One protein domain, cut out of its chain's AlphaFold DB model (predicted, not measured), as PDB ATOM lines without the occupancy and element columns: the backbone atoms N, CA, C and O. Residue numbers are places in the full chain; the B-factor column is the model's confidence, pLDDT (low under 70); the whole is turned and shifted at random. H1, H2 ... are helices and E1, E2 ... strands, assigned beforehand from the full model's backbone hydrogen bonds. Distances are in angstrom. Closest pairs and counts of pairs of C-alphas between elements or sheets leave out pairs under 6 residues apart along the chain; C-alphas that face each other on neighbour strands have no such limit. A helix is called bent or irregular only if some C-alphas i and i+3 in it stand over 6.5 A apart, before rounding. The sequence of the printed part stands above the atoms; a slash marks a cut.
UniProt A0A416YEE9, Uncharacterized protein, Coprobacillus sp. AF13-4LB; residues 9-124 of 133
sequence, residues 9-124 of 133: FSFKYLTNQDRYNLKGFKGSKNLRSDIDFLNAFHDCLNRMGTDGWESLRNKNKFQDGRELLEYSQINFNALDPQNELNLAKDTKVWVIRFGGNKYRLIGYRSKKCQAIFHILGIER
ATOM      1  N   PHE A   9     155.907  81.419 175.027       98.19
ATOM      2  CA  PHE A   9     156.556  81.434 176.334       98.19
ATOM      3  C   PHE A   9     155.683  80.761 177.392       98.19
ATOM      4  O   PHE A   9     154.516  81.103 177.573       98.19
ATOM      5  N   SER A  10     156.257  79.807 178.121       97.69
ATOM      6  CA  SER A  10     155.590  79.090 179.204       97.69
ATOM      7  C   SER A  10     156.316  79.323 180.522       97.69
ATOM      8  O   SER A  10     157.474  78.944 180.674       97.69
ATOM      9  N   PHE A  11     155.607  79.880 181.501       97.44
ATOM     10  CA  PHE A  11     156.104  80.083 182.868       97.44
ATOM     11  C   PHE A  11     155.771  78.914 183.811       97.44
ATOM     12  O   PHE A  11     156.013  79.012 185.010       97.44
ATOM     13  N   LYS A  12     155.221  77.805 183.285       96.81
ATOM     14  CA  LYS A  12     154.764  76.643 184.072       96.81
ATOM     15  C   LYS A  12     155.843  76.106 185.022       96.81
ATOM     16  O   LYS A  12     155.517  75.717 186.135       96.81
ATOM     17  N   TYR A  13     157.098  76.113 184.577       97.81
ATOM     18  CA  TYR A  13     158.238  75.535 185.293       97.81
ATOM     19  C   TYR A  13     159.204  76.590 185.850       97.81
ATOM     20  O   TYR A  13     160.337  76.260 186.208       97.81
ATOM     21  N   LEU A  14     158.773  77.856 185.925       98.12
ATOM     22  CA  LEU A  14     159.578  78.935 186.491       98.12
ATOM     23  C   LEU A  14     159.915  78.613 187.951       98.12
ATOM     24  O   LEU A  14     159.026  78.323 188.753       98.12
ATOM     25  N   THR A  15     161.196  78.689 188.297       97.12
ATOM     26  CA  THR A  15     161.690  78.394 189.639       97.12
ATOM     27  C   THR A  15     160.981  79.204 190.730       97.12
ATOM     28  O   THR A  15     160.648  80.385 190.576       97.12
ATOM     29  N   ASN A  16     160.770  78.565 191.879       95.06
ATOM     30  CA  ASN A  16     160.221  79.208 193.070       95.06
ATOM     31  C   ASN A  16     161.274  79.983 193.879       95.06
ATOM     32  O   ASN A  16     160.909  80.635 194.852       95.06
ATOM     33  N   GLN A  17     162.549  79.937 193.483       94.69
ATOM     34  CA  GLN A  17     163.616  80.704 194.118       94.69
ATOM     35  C   GLN A  17     163.529  82.176 193.696       94.69
ATOM     36  O   GLN A  17     163.758  82.510 192.533       94.69
ATOM     37  N   ASP A  18     163.214  83.062 194.644       92.75
ATOM     38  CA  ASP A  18     162.900  84.475 194.375       92.75
ATOM     39  C   ASP A  18     164.018  85.253 193.663       92.75
ATOM     40  O   ASP A  18     163.740  86.176 192.896       92.75
ATOM     41  N   ARG A  19     165.278  84.843 193.859       92.44
ATOM     42  CA  ARG A  19     166.456  85.423 193.193       92.44
ATOM     43  C   ARG A  19     166.423  85.273 191.669       92.44
ATOM     44  O   ARG A  19     166.936  86.131 190.959       92.44
ATOM     45  N   TYR A  20     165.805  84.204 191.173       95.81
ATOM     46  CA  TYR A  20     165.797  83.824 189.759       95.81
ATOM     47  C   TYR A  20     164.401  83.936 189.138       95.81
ATOM     48  O   TYR A  20     164.080  83.251 188.165       95.81
ATOM     49  N   ASN A  21     163.527  84.761 189.714       94.44
ATOM     50  CA  ASN A  21     162.196  85.006 189.178       94.44
ATOM     51  C   ASN A  21     161.773  86.480 189.365       94.44
ATOM     52  O   ASN A  21     162.519  87.334 189.856       94.44
ATOM     53  N   LEU A  22     160.552  86.813 188.940       91.25
ATOM     54  CA  LEU A  22     160.029  88.181 189.043       91.25
ATOM     55  C   LEU A  22     159.565  88.551 190.464       91.25
ATOM     56  O   LEU A  22     159.375  89.730 190.750       91.25
ATOM     57  N   LYS A  23     159.416  87.594 191.391       87.31
ATOM     58  CA  LYS A  23     159.010  87.893 192.775       87.31
ATOM     59  C   LYS A  23     160.055  88.711 193.522       87.31
ATOM     60  O   LYS A  23     159.656  89.480 194.386       87.31
ATOM     61  N   GLY A  24     161.328  88.661 193.123       76.12
ATOM     62  CA  GLY A  24     162.365  89.556 193.644       76.12
ATOM     63  C   GLY A  24     162.094  91.057 193.431       76.12
ATOM     64  O   GLY A  24     162.865  91.879 193.904       76.12
ATOM     65  N   PHE A  25     161.037  91.448 192.703       80.19
ATOM     66  CA  PHE A  25     160.571  92.843 192.615       80.19
ATOM     67  C   PHE A  25     159.589  93.241 193.722       80.19
ATOM     68  O   PHE A  25     159.365  94.428 193.958       80.19
ATOM     69  N   LYS A  26     158.973  92.276 194.411       80.75
ATOM     70  CA  LYS A  26     157.992  92.575 195.457       80.75
ATOM     71  C   LYS A  26     158.678  93.295 196.617       80.75
ATOM     72  O   LYS A  26     159.583  92.752 197.238       80.75
ATOM     73  N   GLY A  27     158.224  94.513 196.914       78.75
ATOM     74  CA  GLY A  27     158.775  95.334 197.997       78.75
ATOM     75  C   GLY A  27     160.126  95.985 197.680       78.75
ATOM     76  O   GLY A  27     160.780  96.486 198.595       78.75
ATOM     77  N   SER A  28     160.553  95.984 196.412       83.56
ATOM     78  CA  SER A  28     161.772  96.675 195.995       83.56
ATOM     79  C   SER A  28     161.675  98.181 196.248       83.56
ATOM     80  O   SER A  28     160.642  98.815 196.026       83.56
ATOM     81  N   LYS A  29     162.786  98.760 196.716       86.06
ATOM     82  CA  LYS A  29     162.924 100.201 196.972       86.06
ATOM     83  C   LYS A  29     163.448 100.971 195.754       86.06
ATOM     84  O   LYS A  29     163.462 102.197 195.788       86.06
ATOM     85  N   ASN A  30     163.882 100.279 194.696       88.81
ATOM     86  CA  ASN A  30     164.462 100.891 193.499       88.81
ATOM     87  C   ASN A  30     163.566 100.680 192.271       88.81
ATOM     88  O   ASN A  30     163.907  99.962 191.333       88.81
ATOM     89  N   LEU A  31     162.419 101.363 192.271       89.00
ATOM     90  CA  LEU A  31     161.407 101.252 191.215       89.00
ATOM     91  C   LEU A  31     161.967 101.520 189.811       89.00
ATOM     92  O   LEU A  31     161.524 100.905 188.846       89.00
ATOM     93  N   ARG A  32     162.951 102.419 189.686       91.12
ATOM     94  CA  ARG A  32     163.560 102.738 188.392       91.12
ATOM     95  C   ARG A  32     164.310 101.541 187.815       91.12
ATOM     96  O   ARG A  32     164.052 101.182 186.673       91.12
ATOM     97  N   SER A  33     165.189 100.902 188.596       90.44
ATOM     98  CA  SER A  33     165.914  99.723 188.097       90.44
ATOM     99  C   SER A  33     164.978  98.565 187.777       90.44
ATOM    100  O   SER A  33     165.255  97.777 186.878       90.44
ATOM    101  N   ASP A  34     163.866  98.467 188.504       91.44
ATOM    102  CA  ASP A  34     162.871  97.424 188.281       91.44
ATOM    103  C   ASP A  34     162.131  97.622 186.961       91.44
ATOM    104  O   ASP A  34     161.983  96.675 186.192       91.44
ATOM    105  N   ILE A  35     161.723  98.858 186.662       93.19
ATOM    106  CA  ILE A  35     161.122  99.214 185.372       93.19
ATOM    107  C   ILE A  35     162.120  98.974 184.236       93.19
ATOM    108  O   ILE A  35     161.755  98.357 183.237       93.19
ATOM    109  N   ASP A  36     163.379  99.390 184.396       94.31
ATOM    110  CA  ASP A  36     164.422  99.177 183.385       94.31
ATOM    111  C   ASP A  36     164.625  97.680 183.094       94.31
ATOM    112  O   ASP A  36     164.714  97.269 181.935       94.31
ATOM    113  N   PHE A  37     164.641  96.843 184.136       94.88
ATOM    114  CA  PHE A  37     164.705  95.393 183.975       94.88
ATOM    115  C   PHE A  37     163.471  94.838 183.261       94.88
ATOM    116  O   PHE A  37     163.610  94.022 182.351       94.88
ATOM    117  N   LEU A  38     162.266  95.234 183.683       95.12
ATOM    118  CA  LEU A  38     161.018  94.707 183.128       95.12
ATOM    119  C   LEU A  38     160.856  95.090 181.655       95.12
ATOM    120  O   LEU A  38     160.451  94.242 180.863       95.12
ATOM    121  N   ASN A  39     161.251  96.308 181.279       96.88
ATOM    122  CA  ASN A  39     161.316  96.740 179.884       96.88
ATOM    123  C   ASN A  39     162.313  95.884 179.095       96.88
ATOM    124  O   ASN A  39     161.956  95.310 178.073       96.88
ATOM    125  N   ALA A  40     163.531  95.691 179.613       97.06
ATOM    126  CA  ALA A  40     164.528  94.852 178.950       97.06
ATOM    127  C   ALA A  40     164.079  93.384 178.812       97.06
ATOM    128  O   ALA A  40     164.394  92.722 177.819       97.06
ATOM    129  N   PHE A  41     163.352  92.859 179.801       97.31
ATOM    130  CA  PHE A  41     162.779  91.517 179.759       97.31
ATOM    131  C   PHE A  41     161.667  91.418 178.711       97.31
ATOM    132  O   PHE A  41     161.664  90.485 177.909       97.31
ATOM    133  N   HIS A  42     160.761  92.398 178.672       97.56
ATOM    134  CA  HIS A  42     159.730  92.504 177.644       97.56
ATOM    135  C   HIS A  42     160.343  92.558 176.238       97.56
ATOM    136  O   HIS A  42     159.954  91.774 175.373       97.56
ATOM    137  N   ASP A  43     161.351  93.402 176.028       97.62
ATOM    138  CA  ASP A  43     162.038  93.534 174.742       97.62
ATOM    139  C   ASP A  43     162.718  92.225 174.330       97.62
ATOM    140  O   ASP A  43     162.668  91.837 173.161       97.62
ATOM    141  N   CYS A  44     163.292  91.492 175.290       97.25
ATOM    142  CA  CYS A  44     163.844  90.162 175.049       97.25
ATOM    143  C   CYS A  44     162.775  89.186 174.543       97.25
ATOM    144  O   CYS A  44     162.998  88.510 173.538       97.25
ATOM    145  N   LEU A  45     161.622  89.104 175.216       97.44
ATOM    146  CA  LEU A  45     160.531  88.215 174.807       97.44
ATOM    147  C   LEU A  45     159.951  88.622 173.448       97.44
ATOM    148  O   LEU A  45     159.735  87.757 172.601       97.44
ATOM    149  N   ASN A  46     159.745  89.920 173.215       96.38
ATOM    150  CA  ASN A  46     159.208  90.438 171.959       96.38
ATOM    151  C   ASN A  46     160.145  90.140 170.779       96.38
ATOM    152  O   ASN A  46     159.715  89.630 169.743       96.38
ATOM    153  N   ARG A  47     161.449  90.378 170.969       94.44
ATOM    154  CA  ARG A  47     162.480  90.024 169.991       94.44
ATOM    155  C   ARG A  47     162.458  88.530 169.706       94.44
ATOM    156  O   ARG A  47     162.352  88.149 168.552       94.44
ATOM    157  N   MET A  48     162.519  87.683 170.734       95.31
ATOM    158  CA  MET A  48     162.471  86.224 170.569       95.31
ATOM    159  C   MET A  48     161.201  85.760 169.839       95.31
ATOM    160  O   MET A  48     161.280  84.894 168.973       95.31
ATOM    161  N   GLY A  49     160.044  86.331 170.177       94.25
ATOM    162  CA  GLY A  49     158.761  85.993 169.563       94.25
ATOM    163  C   GLY A  49     158.654  86.408 168.094       94.25
ATOM    164  O   GLY A  49     158.015  85.703 167.321       94.25
ATOM    165  N   THR A  50     159.300  87.514 167.711       92.12
ATOM    166  CA  THR A  50     159.295  88.048 166.337       92.12
ATOM    167  C   THR A  50     160.359  87.388 165.459       92.12
ATOM    168  O   THR A  50     160.089  87.028 164.316       92.12
ATOM    169  N   ASP A  51     161.566  87.218 165.999       91.25
ATOM    170  CA  ASP A  51     162.733  86.691 165.289       91.25
ATOM    171  C   ASP A  51     162.725  85.157 165.155       91.25
ATOM    172  O   ASP A  51     163.381  84.616 164.264       91.25
ATOM    173  N   GLY A  52     162.055  84.458 166.076       93.19
ATOM    174  CA  GLY A  52     161.951  83.002 166.084       93.19
ATOM    175  C   GLY A  52     163.208  82.248 166.543       93.19
ATOM    176  O   GLY A  52     164.207  82.809 167.012       93.19
ATOM    177  N   TRP A  53     163.157  80.915 166.456       94.12
ATOM    178  CA  TRP A  53     164.228  80.021 166.896       94.12
ATOM    179  C   TRP A  53     165.455  80.055 165.993       94.12
ATOM    180  O   TRP A  53     166.557  79.736 166.449       94.12
ATOM    181  N   GLU A  54     165.291  80.333 164.702       90.88
ATOM    182  CA  GLU A  54     166.400  80.377 163.749       90.88
ATOM    183  C   GLU A  54     167.370  81.518 164.069       90.88
ATOM    184  O   GLU A  54     168.572  81.283 164.205       90.88
ATOM    185  N   SER A  55     166.848  82.719 164.324       90.25
ATOM    186  CA  SER A  55     167.651  83.881 164.725       90.25
ATOM    187  C   SER A  55     168.485  83.600 165.980       90.25
ATOM    188  O   SER A  55     169.692  83.846 166.000       90.25
ATOM    189  N   LEU A  56     167.880  82.978 167.002       91.31
ATOM    190  CA  LEU A  56     168.572  82.612 168.242       91.31
ATOM    191  C   LEU A  56     169.698  81.589 168.039       91.31
ATOM    192  O   LEU A  56     170.633  81.548 168.839       91.31
ATOM    193  N   ARG A  57     169.600  80.739 167.010       89.44
ATOM    194  CA  ARG A  57     170.616  79.731 166.670       89.44
ATOM    195  C   ARG A  57     171.760  80.301 165.840       89.44
ATOM    196  O   ARG A  57     172.885  79.845 166.012       89.44
ATOM    197  N   ASN A  58     171.463  81.256 164.963       88.50
ATOM    198  CA  ASN A  58     172.430  81.802 164.011       88.50
ATOM    199  C   ASN A  58     173.246  82.962 164.598       88.50
ATOM    200  O   ASN A  58     174.357  83.230 164.144       88.50
ATOM    201  N   LYS A  59     172.718  83.643 165.617       88.19
ATOM    202  CA  LYS A  59     173.422  84.696 166.351       88.19
ATOM    203  C   LYS A  59     174.245  84.103 167.501       88.19
ATOM    204  O   LYS A  59     173.856  83.109 168.113       88.19
ATOM    205  N   ASN A  60     175.367  84.734 167.844       89.00
ATOM    206  CA  ASN A  60     176.107  84.384 169.062       89.00
ATOM    207  C   ASN A  60     175.499  85.062 170.302       89.00
ATOM    208  O   ASN A  60     174.724  86.012 170.198       89.00
ATOM    209  N   LYS A  61     175.903  84.609 171.493       82.38
ATOM    210  CA  LYS A  61     175.375  85.090 172.782       82.38
ATOM    211  C   LYS A  61     175.559  86.587 173.065       82.38
ATOM    212  O   LYS A  61     174.846  87.116 173.907       82.38
ATOM    213  N   PHE A  62     176.516  87.253 172.417       84.81
ATOM    214  CA  PHE A  62     176.761  88.694 172.567       84.81
ATOM    215  C   PHE A  62     175.989  89.535 171.546       84.81
ATOM    216  O   PHE A  62     175.922  90.753 171.680       84.81
ATOM    217  N   GLN A  63     175.413  88.885 170.537       86.31
ATOM    218  CA  GLN A  63     174.610  89.483 169.480       86.31
ATOM    219  C   GLN A  63     173.182  88.942 169.547       86.31
ATOM    220  O   GLN A  63     172.635  88.535 168.532       86.31
ATOM    221  N   ASP A  64     172.593  88.878 170.745       84.69
ATOM    222  CA  ASP A  64     171.194  88.476 170.960       84.69
ATOM    223  C   ASP A  64     170.845  87.004 170.655       84.69
ATOM    224  O   ASP A  64     169.670  86.619 170.687       84.69
ATOM    225  N   GLY A  65     171.849  86.169 170.389       89.56
ATOM    226  CA  GLY A  65     171.709  84.724 170.244       89.56
ATOM    227  C   GLY A  65     171.645  83.973 171.574       89.56
ATOM    228  O   GLY A  65     171.521  84.560 172.652       89.56
ATOM    229  N   ARG A  66     171.753  82.643 171.497       93.56
ATOM    230  CA  ARG A  66     171.731  81.762 172.673       93.56
ATOM    231  C   ARG A  66     173.102  81.209 173.033       93.56
ATOM    232  O   ARG A  66     173.967  80.996 172.187       93.56
ATOM    233  N   GLU A  67     173.237  80.865 174.299       94.81
ATOM    234  CA  GLU A  67     174.283  80.011 174.844       94.81
ATOM    235  C   GLU A  67     173.644  78.705 175.347       94.81
ATOM    236  O   GLU A  67     172.481  78.695 175.753       94.81
ATOM    237  N   LEU A  68     174.368  77.588 175.245       95.31
ATOM    238  CA  LEU A  68     173.910  76.286 175.726       95.31
ATOM    239  C   LEU A  68     174.734  75.876 176.939       95.31
ATOM    240  O   LEU A  68     175.953  75.773 176.832       95.31
ATOM    241  N   LEU A  69     174.056  75.598 178.048       96.69
ATOM    242  CA  LEU A  69     174.665  75.084 179.274       96.69
ATOM    243  C   LEU A  69     174.013  73.770 179.668       96.69
ATOM    244  O   LEU A  69     172.847  73.533 179.354       96.69
ATOM    245  N   GLU A  70     174.758  72.909 180.347       97.31
ATOM    246  CA  GLU A  70     174.160  71.756 181.014       97.31
ATOM    247  C   GLU A  70     173.338  72.222 182.203       97.31
ATOM    248  O   GLU A  70     173.720  73.149 182.917       97.31
ATOM    249  N   TYR A  71     172.207  71.567 182.432       97.44
ATOM    250  CA  TYR A  71     171.341  71.887 183.555       97.44
ATOM    251  C   TYR A  71     172.062  71.736 184.906       97.44
ATOM    252  O   TYR A  71     171.790  72.484 185.837       97.44
ATOM    253  N   SER A  72     173.048  70.838 184.986       96.88
ATOM    254  CA  SER A  72     173.959  70.675 186.125       96.88
ATOM    255  C   SER A  72     174.755  71.931 186.494       96.88
ATOM    256  O   SER A  72     175.193  72.040 187.635       96.88
ATOM    257  N   GLN A  73     174.950  72.860 185.554       97.25
ATOM    258  CA  GLN A  73     175.679  74.112 185.771       97.25
ATOM    259  C   GLN A  73     174.783  75.222 186.338       97.25
ATOM    260  O   GLN A  73     175.286  76.289 186.680       97.25
ATOM    261  N   ILE A  74     173.466  75.001 186.401       97.69
ATOM    262  CA  ILE A  74     172.490  76.002 186.824       97.69
ATOM    263  C   ILE A  74     172.284  75.920 188.341       97.69
ATOM    264  O   ILE A  74     171.934  74.879 188.891       97.69
ATOM    265  N   ASN A  75     172.439  77.052 189.019       97.19
ATOM    266  CA  ASN A  75     172.383  77.193 190.476       97.19
ATOM    267  C   ASN A  75     170.949  77.263 191.037       97.19
ATOM    268  O   ASN A  75     170.739  77.692 192.172       97.19
ATOM    269  N   PHE A  76     169.948  76.863 190.249       96.25
ATOM    270  CA  PHE A  76     168.558  76.752 190.675       96.25
ATOM    271  C   PHE A  76     167.861  75.576 190.003       96.25
ATOM    272  O   PHE A  76     168.269  75.103 188.947       96.25
ATOM    273  N   ASN A  77     166.747  75.158 190.601       95.62
ATOM    274  CA  ASN A  77     165.902  74.109 190.045       95.62
ATOM    275  C   ASN A  77     164.645  74.697 189.398       95.62
ATOM    276  O   ASN A  77     164.002  75.580 189.975       95.62
ATOM    277  N   ALA A  78     164.273  74.175 188.230       97.12
ATOM    278  CA  ALA A  78     162.952  74.349 187.646       97.12
ATOM    279  C   ALA A  78     161.863  73.853 188.613       97.12
ATOM    280  O   ALA A  78     162.052  72.868 189.332       97.12
ATOM    281  N   LEU A  79     160.708  74.519 188.622       97.12
ATOM    282  CA  LEU A  79     159.559  74.085 189.416       97.12
ATOM    283  C   LEU A  79     158.815  72.966 188.677       97.12
ATOM    284  O   LEU A  79     157.838  73.220 187.980       97.12
ATOM    285  N   ASP A  80     159.292  71.731 188.816       95.62
ATOM    286  CA  ASP A  80     158.728  70.552 188.144       95.62
ATOM    287  C   ASP A  80     158.498  69.388 189.129       95.62
ATOM    288  O   ASP A  80     159.199  68.376 189.091       95.62
ATOM    289  N   PRO A  81     157.530  69.514 190.059       93.00
ATOM    290  CA  PRO A  81     157.308  68.518 191.112       93.00
ATOM    291  C   PRO A  81     156.857  67.149 190.581       93.00
ATOM    292  O   PRO A  81     156.968  66.155 191.290       93.00
ATOM    293  N   GLN A  82     156.337  67.095 189.352       94.56
ATOM    294  CA  GLN A  82     155.904  65.861 188.695       94.56
ATOM    295  C   GLN A  82     156.971  65.296 187.741       94.56
ATOM    296  O   GLN A  82     156.730  64.269 187.109       94.56
ATOM    297  N   ASN A  83     158.141  65.942 187.646       91.62
ATOM    298  CA  ASN A  83     159.235  65.582 186.741       91.62
ATOM    299  C   ASN A  83     158.777  65.409 185.273       91.62
ATOM    300  O   ASN A  83     159.216  64.504 184.562       91.62
ATOM    301  N   GLU A  84     157.862  66.263 184.805       93.12
ATOM    302  CA  GLU A  84     157.301  66.199 183.454       93.12
ATOM    303  C   GLU A  84     158.305  66.603 182.364       93.12
ATOM    304  O   GLU A  84     158.187  66.149 181.220       93.12
ATOM    305  N   LEU A  85     159.258  67.486 182.691       92.06
ATOM    306  CA  LEU A  85     160.334  67.893 181.789       92.06
ATOM    307  C   LEU A  85     161.419  66.821 181.677       92.06
ATOM    308  O   LEU A  85     162.092  66.762 180.643       92.06
ATOM    309  N   ASN A  86     161.578  65.991 182.717       90.88
ATOM    310  CA  ASN A  86     162.621  64.973 182.841       90.88
ATOM    311  C   ASN A  86     164.020  65.534 182.511       90.88
ATOM    312  O   ASN A  86     164.729  65.019 181.640       90.88
ATOM    313  N   LEU A  87     164.382  66.656 183.150       91.94
ATOM    314  CA  LEU A  87     165.671  67.323 182.941       91.94
ATOM    315  C   LEU A  87     166.790  66.527 183.622       91.94
ATOM    316  O   LEU A  87     167.026  66.649 184.824       91.94
ATOM    317  N   ALA A  88     167.508  65.726 182.840       93.25
ATOM    318  CA  ALA A  88     168.763  65.124 183.276       93.25
ATOM    319  C   ALA A  88     169.856  66.194 183.448       93.25
ATOM    320  O   ALA A  88     169.792  67.265 182.841       93.25
ATOM    321  N   LYS A  89     170.883  65.890 184.248       93.62
ATOM    322  CA  LYS A  89     171.995  66.808 184.556       93.62
ATOM    323  C   LYS A  89     172.693  67.364 183.309       93.62
ATOM    324  O   LYS A  89     173.042  68.536 183.285       93.62
ATOM    325  N   ASP A  90     172.851  66.550 182.278       95.50
ATOM    326  CA  ASP A  90     173.486  66.876 180.997       95.50
ATOM    327  C   ASP A  90     172.534  67.554 179.988       95.50
ATOM    328  O   ASP A  90     172.950  67.952 178.894       95.50
ATOM    329  N   THR A  91     171.252  67.721 180.338       96.12
ATOM    330  CA  THR A  91     170.270  68.364 179.457       96.12
ATOM    331  C   THR A  91     170.699  69.791 179.154       96.12
ATOM    332  O   THR A  91     170.916  70.594 180.060       96.12
ATOM    333  N   LYS A  92     170.783  70.128 177.864       96.31
ATOM    334  CA  LYS A  92     171.167  71.469 177.424       96.31
ATOM    335  C   LYS A  92     170.002  72.446 177.585       96.31
ATOM    336  O   LYS A  92     168.997  72.352 176.875       96.31
ATOM    337  N   VAL A  93     170.159  73.405 178.487       97.19
ATOM    338  CA  VAL A  93     169.283  74.572 178.616       97.19
ATOM    339  C   VAL A  93     169.815  75.722 177.771       97.19
ATOM    340  O   VAL A  93     170.994  75.776 177.422       97.19
ATOM    341  N   TRP A  94     168.925  76.631 177.401       97.06
ATOM    342  CA  TRP A  94     169.248  77.826 176.638       97.06
ATOM    343  C   TRP A  94     169.397  78.993 177.600       97.06
ATOM    344  O   TRP A  94     168.519  79.221 178.431       97.06
ATOM    345  N   VAL A  95     170.465  79.760 177.425       97.19
ATOM    346  CA  VAL A  95     170.690  81.027 178.112       97.19
ATOM    347  C   VAL A  95     170.652  82.146 177.084       97.19
ATOM    348  O   VAL A  95     171.453  82.172 176.149       97.19
ATOM    349  N   ILE A  96     169.709  83.069 177.252       97.19
ATOM    350  CA  ILE A  96     169.582  84.274 176.437       97.19
ATOM    351  C   ILE A  96     170.021  85.464 177.280       97.19
ATOM    352  O   ILE A  96     169.483  85.700 178.362       97.19
ATOM    353  N   ARG A  97     171.007  86.212 176.788       95.69
ATOM    354  CA  ARG A  97     171.447  87.462 177.413       95.69
ATOM    355  C   ARG A  97     170.530  88.595 176.965       95.69
ATOM    356  O   ARG A  97     170.157  88.661 175.797       95.69
ATOM    357  N   PHE A  98     170.171  89.485 177.883       96.06
ATOM    358  CA  PHE A  98     169.347  90.654 177.582       96.06
ATOM    359  C   PHE A  98     169.728  91.863 178.446       96.06
ATOM    360  O   PHE A  98     170.607  91.775 179.310       96.06
ATOM    361  N   GLY A  99     169.126  93.023 178.158       94.81
ATOM    362  CA  GLY A  99     169.429  94.277 178.857       94.81
ATOM    363  C   GLY A  99     170.882  94.725 178.685       94.81
ATOM    364  O   GLY A  99     171.508  95.167 179.644       94.81
ATOM    365  N   GLY A 100     171.457  94.545 177.488       91.19
ATOM    366  CA  GLY A 100     172.874  94.828 177.235       91.19
ATOM    367  C   GLY A 100     173.812  93.853 177.953       91.19
ATOM    368  O   GLY A 100     174.799  94.273 178.546       91.19
ATOM    369  N   ASN A 101     173.487  92.555 177.928       91.50
ATOM    370  CA  ASN A 101     174.208  91.470 178.610       91.50
ATOM    371  C   ASN A 101     174.174  91.500 180.148       91.50
ATOM    372  O   ASN A 101     174.887  90.724 180.786       91.50
ATOM    373  N   LYS A 102     173.348  92.362 180.749       93.00
ATOM    374  CA  LYS A 102     173.218  92.470 182.207       93.00
ATOM    375  C   LYS A 102     172.432  91.314 182.822       93.00
ATOM    376  O   LYS A 102     172.689  90.967 183.966       93.00
ATOM    377  N   TYR A 103     171.486  90.737 182.084       95.56
ATOM    378  CA  TYR A 103     170.494  89.803 182.623       95.56
ATOM    379  C   TYR A 103     170.395  88.534 181.777       95.56
ATOM    380  O   TYR A 103     170.724  88.563 180.585       95.56
ATOM    381  N   ARG A 104     169.952  87.420 182.379       96.19
ATOM    382  CA  ARG A 104     169.844  86.110 181.704       96.19
ATOM    383  C   ARG A 104     168.428  85.583 181.799       96.19
ATOM    384  O   ARG A 104     167.844  85.511 182.877       96.19
ATOM    385  N   LEU A 105     167.897  85.168 180.660       98.00
ATOM    386  CA  LEU A 105     166.713  84.336 180.575       98.00
ATOM    387  C   LEU A 105     167.174  82.901 180.338       98.00
ATOM    388  O   LEU A 105     167.835  82.619 179.338       98.00
ATOM    389  N   ILE A 106     166.834  82.008 181.259       98.31
ATOM    390  CA  ILE A 106     167.220  80.601 181.200       98.31
ATOM    391  C   ILE A 106     165.967  79.778 180.952       98.31
ATOM    392  O   ILE A 106     164.975  79.880 181.681       98.31
ATOM    393  N   GLY A 107     166.006  78.954 179.913       97.88
ATOM    394  CA  GLY A 107     164.853  78.163 179.530       97.88
ATOM    395  C   GLY A 107     165.185  76.916 178.736       97.88
ATOM    396  O   GLY A 107     166.337  76.602 178.442       97.88
ATOM    397  N   TYR A 108     164.139  76.185 178.391       96.19
ATOM    398  CA  TYR A 108     164.224  74.907 177.714       96.19
ATOM    399  C   TYR A 108     163.156  74.821 176.628       96.19
ATOM    400  O   TYR A 108     161.968  75.041 176.876       96.19
ATOM    401  N   ARG A 109     163.576  74.501 175.402       95.00
ATOM    402  CA  ARG A 109     162.651  74.279 174.288       95.00
ATOM    403  C   ARG A 109     161.956  72.934 174.476       95.00
ATOM    404  O   ARG A 109     162.617  71.908 174.616       95.00
ATOM    405  N   SER A 110     160.626  72.940 174.487       93.94
ATOM    406  CA  SER A 110     159.846  71.735 174.758       93.94
ATOM    407  C   SER A 110     160.084  70.659 173.701       93.94
ATOM    408  O   SER A 110     160.009  70.919 172.501       93.94
ATOM    409  N   LYS A 111     160.294  69.415 174.148       90.25
ATOM    410  CA  LYS A 111     160.345  68.242 173.261       90.25
ATOM    411  C   LYS A 111     158.963  67.869 172.709       90.25
ATOM    412  O   LYS A 111     158.890  67.321 171.616       90.25
ATOM    413  N   LYS A 112     157.886  68.176 173.448       91.56
ATOM    414  CA  LYS A 112     156.500  67.807 173.098       91.56
ATOM    415  C   LYS A 112     155.865  68.780 172.103       91.56
ATOM    416  O   LYS A 112     155.138  68.352 171.218       91.56
ATOM    417  N   CYS A 113     156.140  70.078 172.238       92.31
ATOM    418  CA  CYS A 113     155.657  71.107 171.318       92.31
ATOM    419  C   CYS A 113     156.777  72.104 171.025       92.31
ATOM    420  O   CYS A 113     157.086  72.958 171.850       92.31
ATOM    421  N   GLN A 114     157.378  72.013 169.839       91.75
ATOM    422  CA  GLN A 114     158.588  72.766 169.483       91.75
ATOM    423  C   GLN A 114     158.394  74.290 169.420       91.75
ATOM    424  O   GLN A 114     159.389  75.013 169.365       91.75
ATOM    425  N   ALA A 115     157.150  74.778 169.448       94.75
ATOM    426  CA  ALA A 115     156.848  76.198 169.601       94.75
ATOM    427  C   ALA A 115     157.070  76.691 171.041       94.75
ATOM    428  O   ALA A 115     157.299  77.872 171.249       94.75
ATOM    429  N   ILE A 116     157.025  75.817 172.053       97.12
ATOM    430  CA  ILE A 116     157.059  76.236 173.457       97.12
ATOM    431  C   ILE A 116     158.495  76.408 173.965       97.12
ATOM    432  O   ILE A 116     159.302  75.473 173.940       97.12
ATOM    433  N   PHE A 117     158.773  77.583 174.529       97.88
ATOM    434  CA  PHE A 117     159.914  77.850 175.397       97.88
ATOM    435  C   PHE A 117     159.470  77.833 176.861       97.88
ATOM    436  O   PHE A 117     158.762  78.732 177.320       97.88
ATOM    437  N   HIS A 118     159.882  76.815 177.610       98.19
ATOM    438  CA  HIS A 118     159.684  76.778 179.053       98.19
ATOM    439  C   HIS A 118     160.726  77.669 179.728       98.19
ATOM    440  O   HIS A 118     161.915  77.363 179.698       98.19
ATOM    441  N   ILE A 119     160.282  78.769 180.330       98.56
ATOM    442  CA  ILE A 119     161.130  79.649 181.131       98.56
ATOM    443  C   ILE A 119     161.345  78.978 182.486       98.56
ATOM    444  O   ILE A 119     160.384  78.710 183.207       98.56
ATOM    445  N   LEU A 120     162.607  78.704 182.817       98.44
ATOM    446  CA  LEU A 120     163.000  78.041 184.062       98.44
ATOM    447  C   LEU A 120     163.484  79.056 185.102       98.44
ATOM    448  O   LEU A 120     163.219  78.882 186.288       98.44
ATOM    449  N   GLY A 121     164.141  80.134 184.664       98.00
ATOM    450  CA  GLY A 121     164.596  81.208 185.543       98.00
ATOM    451  C   GLY A 121     164.953  82.489 184.796       98.00
ATOM    452  O   GLY A 121     165.193  82.490 183.588       98.00
ATOM    453  N   ILE A 122     164.959  83.590 185.539       97.56
ATOM    454  CA  ILE A 122     165.255  84.941 185.073       97.56
ATOM    455  C   ILE A 122     166.217  85.573 186.084       97.56
ATOM    456  O   ILE A 122     165.846  85.834 187.225       97.56
ATOM    457  N   GLU A 123     167.459  85.788 185.677       94.31
ATOM    458  CA  GLU A 123     168.568  86.207 186.539       94.31
ATOM    459  C   GLU A 123     168.903  87.693 186.348       94.31
ATOM    460  O   GLU A 123     168.888  88.207 185.225       94.31
ATOM    461  N   ARG A 124     169.248  88.366 187.455       91.62
ATOM    462  CA  ARG A 124     169.583  89.800 187.500       91.62
ATOM    463  C   ARG A 124     171.049  90.108 187.794       91.62
ATOM    464  O   ARG A 124     171.484  91.225 187.539       91.62
TER     465      ARG A 124
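Overview. This is residues 9 to 124 of the 133 residues of an uncharacterized protein of Coprobacillus sp. AF13-4LB (UniProt A0A416YEE9). A strongly twisted sheet of four strands has one long, sharply kinked helix, H2, packed over one face. The tiny helix H1 lies off the sheet near E4, and residues 27 to 32, between and within the helices, stick out at one end. The printed part has 116 residues, with named elements in the order H1 H2 E1 E2 E3 E4 and a mixed class of helices and strands. The sheet, E1 - E2 - E3 - E4, is antiparallel throughout, and the whole is compact, with a radius of gyration of the C-alphas of 13.9 A and spans of 39 by 33 by 23 A.

Along the chain. H1 is residues 22 to 25, with C-alpha 22 at (160.029, 88.181, 189.043). H2 is residues 31 to 58, 35.2 A long; it is irregular, with C-alphas 50 and 53 9.4 A apart and a kink of 103 degrees near residue 52. E1 is residues 66 to 70, 13.3 A. E2, residues 92 to 98, and E3, residues 103 to 109, are each 19.3 A. E4, residues 116 to 123, 20.1 A, bends by 57 degrees at residue 120 and ends at C-alpha 123 (168.568, 86.207, 186.539).

Arrangement. The strands form a meander, each the antiparallel neighbour of the one before. N 67 and O 95 are 2.9 A apart in the hairpin E1 and E2, N 96 and O 105 2.8 A in E2 and E3, and N 108 and O 118 2.8 A in E3 and E4, within hydrogen-bond range. H2 is on the sheet; its closest C-alphas to E2 are those of Cys 44 and Phe 98, 6.1 A. H1 is not on it, and is close but not clearly touching H2, at Phe 25 and Asp 34, whose C-alphas are 6.7 A apart. H2 has 20 of 24 O i to N i+4 pairs within range; H1 is too short for such a pair.

Size, cuts and confidence. The C-alphas farthest apart, of Lys 29 and Lys 112, are 40.8 A apart. The printed part has no cut. The link E1 to E2, 21 residues, is long. No printed residue has a pLDDT under 70.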